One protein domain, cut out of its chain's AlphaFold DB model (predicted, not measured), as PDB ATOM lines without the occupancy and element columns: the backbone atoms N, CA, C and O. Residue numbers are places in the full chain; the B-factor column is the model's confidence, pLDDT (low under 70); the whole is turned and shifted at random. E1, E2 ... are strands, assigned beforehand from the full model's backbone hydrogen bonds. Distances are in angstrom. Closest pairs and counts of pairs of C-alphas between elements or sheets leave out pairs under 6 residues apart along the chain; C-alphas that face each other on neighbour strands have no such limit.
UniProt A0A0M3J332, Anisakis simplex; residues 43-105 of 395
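Overview. This is residues 43 to 105 of the 395 residues of a protein of Anisakis simplex (UniProt A0A0M3J332). Little regular structure is here: one twisted sheet, sharply bent in E3, with a long loop, residues 65 to 80, at one end of E2 and E3. The all-strand sheet E1 E2 E3 E4 is a meander, each strand the antiparallel neighbour of the one before. The printed part has 63 residues, 24 in named strands, and is compact: radius of gyration of the C-alphas 11.4 A, spans 28 by 28 by 20 A.

Arrangement. Start at E1, residues 52 to 55, a hairpin with E2, residues 60 to 64; N 52 and O 64 are 2.8 A apart. E2 forms a hairpin with E3, residues 81 to 89; look at N 63 and O 81, 2.9 A. E3 bends by 92 degrees at residue 84 and forms a hairpin with E4, residues 95 to 100; N 88 and O 96 are 2.9 A apart. E1 and E4 are apart.

Along the chain. Find C-alpha 52 at (10.950, 16.733, 5.017), where E1 begins, 10.4 A long; E2 spans 13.0 A, E3 18.0 A. E4 runs 14.3 A to C-alpha 100 at (-6.345, 22.738, -0.955).

Size, cuts and confidence. The printed part has no cut; the E2 to E3 link is long. Residue 58 and residues 68 to 78, 84 to 85 and 98 to 105 have pLDDT under 70.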
ATOM      1  N   ASP A  43       5.239  31.093  -1.439       78.00
ATOM      2  CA  ASP A  43       6.396  30.259  -1.123       78.00
ATOM      3  C   ASP A  43       6.260  29.741   0.315       78.00
ATOM      4  O   ASP A  43       6.203  30.525   1.267       78.00
ATOM      5  N   ILE A  44       6.164  28.420   0.470       78.88
ATOM      6  CA  ILE A  44       6.023  27.796   1.793       78.88
ATOM      7  C   ILE A  44       7.358  27.747   2.550       78.88
ATOM      8  O   ILE A  44       7.379  27.406   3.734       78.88
ATOM      9  N   GLY A  45       8.456  28.108   1.880       83.12
ATOM     10  CA  GLY A  45       9.800  28.126   2.427       83.12
ATOM     11  C   GLY A  45      10.409  26.736   2.590       83.12
ATOM     12  O   GLY A  45       9.928  25.727   2.072       83.12
ATOM     13  N   GLU A  46      11.511  26.699   3.332       80.12
ATOM     14  CA  GLU A  46      12.239  25.468   3.617       80.12
ATOM     15  C   GLU A  46      11.633  24.731   4.821       80.12
ATOM     16  O   GLU A  46      11.180  25.369   5.781       80.12
ATOM     17  N   PRO A  47      11.648  23.388   4.819       79.44
ATOM     18  CA  PRO A  47      11.171  22.622   5.954       79.44
ATOM     19  C   PRO A  47      11.986  22.939   7.213       79.44
ATOM     20  O   PRO A  47      13.205  23.122   7.186       79.44
ATOM     21  N   LEU A  48      11.296  22.980   8.353       75.06
ATOM     22  CA  LEU A  48      11.937  23.134   9.656       75.06
ATOM     23  C   LEU A  48      12.838  21.929   9.964       75.06
ATOM     24  O   LEU A  48      12.615  20.840   9.440       75.06
ATOM     25  N   LEU A  49      13.815  22.117  10.862       73.75
ATOM     26  CA  LEU A  49      14.789  21.092  11.263       73.75
ATOM     27  C   LEU A  49      14.133  19.710  11.418       73.75
ATOM     28  O   LEU A  49      13.138  19.582  12.141       73.75
ATOM     29  N   ASP A  50      14.710  18.718  10.732       76.19
ATOM     30  CA  ASP A  50      14.299  17.309  10.748       76.19
ATOM     31  C   ASP A  50      12.884  17.027  10.199       76.19
ATOM     32  O   ASP A  50      12.341  15.939  10.390       76.19
ATOM     33  N   THR A  51      12.299  17.992   9.486       80.62
ATOM     34  CA  THR A  51      11.085  17.827   8.675       80.62
ATOM     35  C   THR A  51      11.489  17.678   7.214       80.62
ATOM     36  O   THR A  51      12.426  18.325   6.749       80.62
ATOM     37  N   THR A  52      10.776  16.854   6.463       85.94
ATOM     38  CA  THR A  52      10.950  16.733   5.017       85.94
ATOM     39  C   THR A  52       9.631  16.995   4.314       85.94
ATOM     40  O   THR A  52       8.577  16.583   4.795       85.94
ATOM     41  N   PHE A  53       9.699  17.664   3.165       90.38
ATOM     42  CA  PHE A  53       8.562  17.859   2.271       90.38
ATOM     43  C   PHE A  53       8.689  16.948   1.054       90.38
ATOM     44  O   PHE A  53       9.772  16.814   0.480       90.38
ATOM     45  N   ASN A  54       7.574  16.362   0.638       89.19
ATOM     46  CA  ASN A  54       7.429  15.672  -0.637       89.19
ATOM     47  C   ASN A  54       6.111  16.098  -1.294       89.19
ATOM     48  O   ASN A  54       5.285  16.739  -0.652       89.19
ATOM     49  N   ILE A  55       5.936  15.800  -2.578       86.56
ATOM     50  CA  ILE A  55       4.727  16.145  -3.329       86.56
ATOM     51  C   ILE A  55       4.182  14.853  -3.943       86.56
ATOM     52  O   ILE A  55       4.957  14.094  -4.525       86.56
ATOM     53  N   SER A  56       2.888  14.575  -3.765       80.38
ATOM     54  CA  SER A  56       2.231  13.401  -4.353       80.38
ATOM     55  C   SER A  56       2.081  13.531  -5.873       80.38
ATOM     56  O   SER A  56       2.249  14.614  -6.437       80.38
ATOM     57  N   ASP A  57       1.714  12.435  -6.542       74.44
ATOM     58  CA  ASP A  57       1.441  12.433  -7.986       74.44
ATOM     59  C   ASP A  57       0.263  13.360  -8.358       74.44
ATOM     60  O   ASP A  57       0.197  13.882  -9.470       74.44
ATOM     61  N   GLU A  58      -0.654  13.601  -7.418       68.44
ATOM     62  CA  GLU A  58      -1.784  14.526  -7.541       68.44
ATOM     63  C   GLU A  58      -1.437  15.984  -7.178       68.44
ATOM     64  O   GLU A  58      -2.311  16.850  -7.244       68.44
ATOM     65  N   GLY A  59      -0.184  16.275  -6.806       73.81
ATOM     66  CA  GLY A  59       0.261  17.619  -6.423       73.81
ATOM     67  C   GLY A  59       0.011  17.980  -4.954       73.81
ATOM     68  O   GLY A  59       0.068  19.157  -4.598       73.81
ATOM     69  N   GLU A  60      -0.281  17.004  -4.091       81.44
ATOM     70  CA  GLU A  60      -0.494  17.233  -2.657       81.44
ATOM     71  C   GLU A  60       0.829  17.347  -1.897       81.44
ATOM     72  O   GLU A  60       1.728  16.529  -2.087       81.44
ATOM     73  N   LEU A  61       0.942  18.306  -0.978       84.94
ATOM     74  CA  LEU A  61       2.066  18.381  -0.052       84.94
ATOM     75  C   LEU A  61       2.003  17.223   0.951       84.94
ATOM     76  O   LEU A  61       1.003  17.001   1.636       84.94
ATOM     77  N   LEU A  62       3.121  16.519   1.076       85.94
ATOM     78  CA  LEU A  62       3.348  15.467   2.053       85.94
ATOM     79  C   LEU A  62       4.424  15.926   3.035       85.94
ATOM     80  O   LEU A  62       5.490  16.400   2.628       85.94
ATOM     81  N   ILE A  63       4.170  15.746   4.326       86.69
ATOM     82  CA  ILE A  63       5.134  16.034   5.392       86.69
ATOM     83  C   ILE A  63       5.596  14.715   6.005       86.69
ATOM     84  O   ILE A  63       4.783  13.833   6.275       86.69
ATOM     85  N   GLY A  64       6.900  14.590   6.229       83.38
ATOM     86  CA  GLY A  64       7.512  13.441   6.894       83.38
ATOM     87  C   GLY A  64       8.826  13.820   7.574       83.38
ATOM     88  O   GLY A  64       9.098  15.002   7.809       83.38
ATOM     89  N   GLY A  65       9.652  12.814   7.844       82.44
ATOM     90  CA  GLY A  65      10.960  12.967   8.476       82.44
ATOM     91  C   GLY A  65      10.953  12.598   9.964       82.44
ATOM     92  O   GLY A  65       9.899  12.334  10.538       82.44
ATOM     93  N   PRO A  66      12.132  12.578  10.611       75.25
ATOM     94  CA  PRO A  66      12.267  12.101  11.990       75.25
ATOM     95  C   PRO A  66      11.565  12.996  13.024       75.25
ATOM     96  O   PRO A  66      11.374  12.600  14.179       75.25
ATOM     97  N   ARG A  67      11.164  14.213  12.637       73.12
ATOM     98  CA  ARG A  67      10.312  15.067  13.458       73.12
ATOM     99  C   ARG A  67       8.851  14.628  13.366       73.12
ATOM    100  O   ARG A  67       8.213  14.740  12.324       73.12
ATOM    101  N   LYS A  68       8.284  14.260  14.516       66.94
ATOM    102  CA  LYS A  68       6.848  13.994  14.647       66.94
ATOM    103  C   LYS A  68       6.043  15.293  14.623       66.94
ATOM    104  O   LYS A  68       6.103  16.096  15.556       66.94
ATOM    105  N   CYS A  69       5.287  15.482  13.556       59.41
ATOM    106  CA  CYS A  69       4.363  16.578  13.312       59.41
ATOM    107  C   CYS A  69       2.931  16.039  13.355       59.41
ATOM    108  O   CYS A  69       2.689  14.888  13.015       59.41
ATOM    109  N   TYR A  70       1.962  16.854  13.766       59.09
ATOM    110  CA  TYR A  70       0.555  16.455  13.720       59.09
ATOM    111  C   TYR A  70      -0.123  17.076  12.504       59.09
ATOM    112  O   TYR A  70      -0.236  18.299  12.410       59.09
ATOM    113  N   VAL A  71      -0.562  16.239  11.567       55.81
ATOM    114  CA  VAL A  71      -1.137  16.648  10.282       55.81
ATOM    115  C   VAL A  71      -2.517  16.007  10.143       55.81
ATOM    116  O   VAL A  71      -2.645  14.789  10.157       55.81
ATOM    117  N   ASN A  72      -3.568  16.829  10.047       51.44
ATOM    118  CA  ASN A  72      -4.963  16.393   9.848       51.44
ATOM    119  C   ASN A  72      -5.462  15.293  10.808       51.44
ATOM    120  O   ASN A  72      -6.245  14.433  10.417       51.44
ATOM    121  N   GLY A  73      -5.038  15.314  12.073       51.56
ATOM    122  CA  GLY A  73      -5.461  14.287  13.030       51.56
ATOM    123  C   GLY A  73      -4.544  13.061  13.095       51.56
ATOM    124  O   GLY A  73      -4.878  12.100  13.781       51.56
ATOM    125  N   VAL A  74      -3.410  13.072  12.388       54.34
ATOM    126  CA  VAL A  74      -2.465  11.952  12.315       54.34
ATOM    127  C   VAL A  74      -1.061  12.437  12.684       54.34
ATOM    128  O   VAL A  74      -0.606  13.476  12.206       54.34
ATOM    129  N   ILE A  75      -0.368  11.697  13.552       64.31
ATOM    130  CA  ILE A  75       1.051  11.941  13.856       64.31
ATOM    131  C   ILE A  75       1.888  11.433  12.678       64.31
ATOM    132  O   ILE A  75       1.728  10.283  12.273       64.31
ATOM    133  N   THR A  76       2.789  12.264  12.154       64.88
ATOM    134  CA  THR A  76       3.832  11.819  11.229       64.88
ATOM    135  C   THR A  76       4.801  10.934  12.006       64.88
ATOM    136  O   THR A  76       5.375  11.347  13.018       64.88
ATOM    137  N   ASP A  77       4.950   9.692  11.562       67.00
ATOM    138  CA  ASP A  77       6.102   8.870  11.921       67.00
ATOM    139  C   ASP A  77       7.231   9.137  10.902       67.00
ATOM    140  O   ASP A  77       7.233  10.181  10.252       67.00
ATOM    141  N   ASP A  78       8.180   8.211  10.729       65.00
ATOM    142  CA  ASP A  78       9.193   8.303   9.661       65.00
ATOM    143  C   ASP A  78       8.575   8.198   8.236       65.00
ATOM    144  O   ASP A  78       9.289   8.299   7.238       65.00
ATOM    145  N   ASP A  79       7.250   8.011   8.145       75.75
ATOM    146  CA  ASP A  79       6.444   7.933   6.923       75.75
ATOM    147  C   ASP A  79       5.836   9.291   6.507       75.75
ATOM    148  O   ASP A  79       5.744  10.248   7.278       75.75
ATOM    149  N   TRP A  80       5.370   9.363   5.257       83.62
ATOM    150  CA  TRP A  80       4.737  10.548   4.672       83.62
ATOM    151  C   TRP A  80       3.257  10.669   5.051       83.62
ATOM    152  O   TRP A  80       2.479   9.742   4.820       83.62
ATOM    153  N   VAL A  81       2.841  11.838   5.543       77.31
ATOM    154  CA  VAL A  81       1.430  12.165   5.814       77.31
ATOM    155  C   VAL A  81       0.965  13.305   4.917       77.31
ATOM    156  O   VAL A  81       1.638  14.326   4.771       77.31
ATOM    157  N   ALA A  82      -0.217  13.120   4.341       77.31
ATOM    158  CA  ALA A  82      -0.836  14.040   3.402       77.31
ATOM    159  C   ALA A  82      -1.469  15.249   4.116       77.31
ATOM    160  O   ALA A  82      -2.220  15.089   5.089       77.31
ATOM    161  N   THR A  83      -1.147  16.471   3.676       70.50
ATOM    162  CA  THR A  83      -1.608  17.701   4.349       70.50
ATOM    163  C   THR A  83      -2.942  18.220   3.822       70.50
ATOM    164  O   THR A  83      -3.608  19.006   4.508       70.50
ATOM    165  N   GLY A  84      -3.370  17.781   2.644       66.19
ATOM    166  CA  GLY A  84      -4.486  18.307   1.866       66.19
ATOM    167  C   GLY A  84      -4.198  19.646   1.191       66.19
ATOM    168  O   GLY A  84      -5.126  20.244   0.657       66.19
ATOM    169  N   ASP A  85      -2.959  20.146   1.220       67.75
ATOM    170  CA  ASP A  85      -2.559  21.357   0.496       67.75
ATOM    171  C   ASP A  85      -2.046  21.000  -0.900       67.75
ATOM    172  O   ASP A  85      -1.171  20.150  -1.042       67.75
ATOM    173  N   LEU A  86      -2.564  21.672  -1.926       71.19
ATOM    174  CA  LEU A  86      -2.021  21.612  -3.279       71.19
ATOM    175  C   LEU A  86      -0.805  22.520  -3.368       71.19
ATOM    176  O   LEU A  86      -0.875  23.704  -3.024       71.19
ATOM    177  N   VAL A  87       0.293  21.973  -3.869       77.50
ATOM    178  CA  VAL A  87       1.551  22.691  -4.040       77.50
ATOM    179  C   VAL A  87       2.161  22.397  -5.402       77.50
ATOM    180  O   VAL A  87       1.931  21.355  -6.010       77.50
ATOM    181  N   GLU A  88       2.976  23.323  -5.882       80.62
ATOM    182  CA  GLU A  88       3.755  23.170  -7.103       80.62
ATOM    183  C   GLU A  88       5.228  23.393  -6.779       80.62
ATOM    184  O   GLU A  88       5.578  24.313  -6.039       80.62
ATOM    185  N   ARG A  89       6.107  22.556  -7.337       84.94
ATOM    186  CA  ARG A  89       7.547  22.806  -7.285       84.94
ATOM    187  C   ARG A  89       7.968  23.590  -8.521       84.94
ATOM    188  O   ARG A  89       7.823  23.096  -9.636       84.94
ATOM    189  N   LEU A  90       8.505  24.785  -8.307       83.69
ATOM    190  CA  LEU A  90       9.023  25.650  -9.363       83.69
ATOM    191  C   LEU A  90      10.388  25.166  -9.875       83.69
ATOM    192  O   LEU A  90      11.077  24.378  -9.222       83.69
ATOM    193  N   GLU A  91      10.809  25.669 -11.040       85.88
ATOM    194  CA  GLU A  91      12.096  25.316 -11.665       85.88
ATOM    195  C   GLU A  91      13.312  25.644 -10.783       85.88
ATOM    196  O   GLU A  91      14.341  24.974 -10.867       85.88
ATOM    197  N   ASP A  92      13.194  26.652  -9.918       85.75
ATOM    198  CA  ASP A  92      14.237  27.058  -8.973       85.75
ATOM    199  C   ASP A  92      14.269  26.210  -7.685       85.75
ATOM    200  O   ASP A  92      15.105  26.443  -6.811       85.75
ATOM    201  N   GLY A  93      13.398  25.202  -7.580       82.69
ATOM    202  CA  GLY A  93      13.332  24.256  -6.469       82.69
ATOM    203  C   GLY A  93      12.377  24.656  -5.347       82.69
ATOM    204  O   GLY A  93      12.050  23.786  -4.529       82.69
ATOM    205  N   ARG A  94      11.885  25.903  -5.331       86.25
ATOM    206  CA  ARG A  94      10.907  26.378  -4.342       86.25
ATOM    207  C   ARG A  94       9.586  25.635  -4.473       86.25
ATOM    208  O   ARG A  94       9.213  25.185  -5.557       86.25
ATOM    209  N   ILE A  95       8.877  25.515  -3.357       82.69
ATOM    210  CA  ILE A  95       7.534  24.941  -3.318       82.69
ATOM    211  C   ILE A  95       6.561  26.083  -3.057       82.69
ATOM    212  O   ILE A  95       6.677  26.797  -2.065       82.69
ATOM    213  N   VAL A  96       5.598  26.252  -3.950       78.25
ATOM    214  CA  VAL A  96       4.580  27.293  -3.839       78.25
ATOM    215  C   VAL A  96       3.222  26.664  -3.598       78.25
ATOM    216  O   VAL A  96       2.847  25.678  -4.233       78.25
ATOM    217  N   TRP A  97       2.480  27.226  -2.656       76.44
ATOM    218  CA  TRP A  97       1.122  26.806  -2.353       76.44
ATOM    219  C   TRP A  97       0.155  27.272  -3.445       76.44
ATOM    220  O   TRP A  97       0.231  28.403  -3.931       76.44
ATOM    221  N   ARG A  98      -0.748  26.375  -3.847       64.00
ATOM    222  CA  ARG A  98      -1.709  26.566  -4.944       64.00
ATOM    223  C   ARG A  98      -3.165  26.418  -4.515       64.00
ATOM    224  O   ARG A  98      -4.051  26.818  -5.265       64.00
ATOM    225  N   GLY A  99      -3.430  25.864  -3.335       60.34
ATOM    226  CA  GLY A  99      -4.790  25.669  -2.843       60.34
ATOM    227  C   GLY A  99      -4.892  24.507  -1.867       60.34
ATOM    228  O   GLY A  99      -3.896  24.052  -1.312       60.34
ATOM    229  N   ARG A 100      -6.104  23.988  -1.682       60.84
ATOM    230  CA  ARG A 100      -6.345  22.738  -0.955       60.84
ATOM    231  C   ARG A 100      -7.057  21.723  -1.840       60.84
ATOM    232  O   ARG A 100      -7.846  22.104  -2.699       60.84
ATOM    233  N   LEU A 101      -6.747  20.446  -1.631       55.91
ATOM    234  CA  LEU A 101      -7.452  19.312  -2.234       55.91
ATOM    235  C   LEU A 101      -8.822  19.081  -1.593       55.91
ATOM    236  O   LEU A 101      -9.717  18.532  -2.234       55.91
ATOM    237  N   ASP A 102      -8.975  19.458  -0.325       60.44
ATOM    238  CA  ASP A 102     -10.227  19.338   0.411       60.44
ATOM    239  C   ASP A 102     -10.970  20.678   0.508       60.44
ATOM    240  O   ASP A 102     -10.411  21.757   0.314       60.44
ATOM    241  N   ASP A 103     -12.259  20.607   0.843       59.72
ATOM    242  CA  ASP A 103     -13.104  21.786   1.049       59.72
ATOM    243  C   ASP A 103     -12.955  22.346   2.477       59.72
ATOM    244  O   ASP A 103     -13.923  22.803   3.094       59.72
ATOM    245  N   GLN A 104     -11.754  22.263   3.059       63.94
ATOM    246  CA  GLN A 104     -11.502  22.871   4.357       63.94
ATOM    247  C   GLN A 104     -11.267  24.363   4.207       63.94
ATOM    248  O   GLN A 104     -10.355  24.818   3.518       63.94
ATOM    249  N   VAL A 105     -12.063  25.132   4.936       65.12
ATOM    250  CA  VAL A 105     -12.002  26.584   4.934       65.12
ATOM    251  C   VAL A 105     -11.848  27.096   6.349       65.12
ATOM    252  O   VAL A 105     -12.349  26.514   7.312       65.12
TER     253      VAL A 105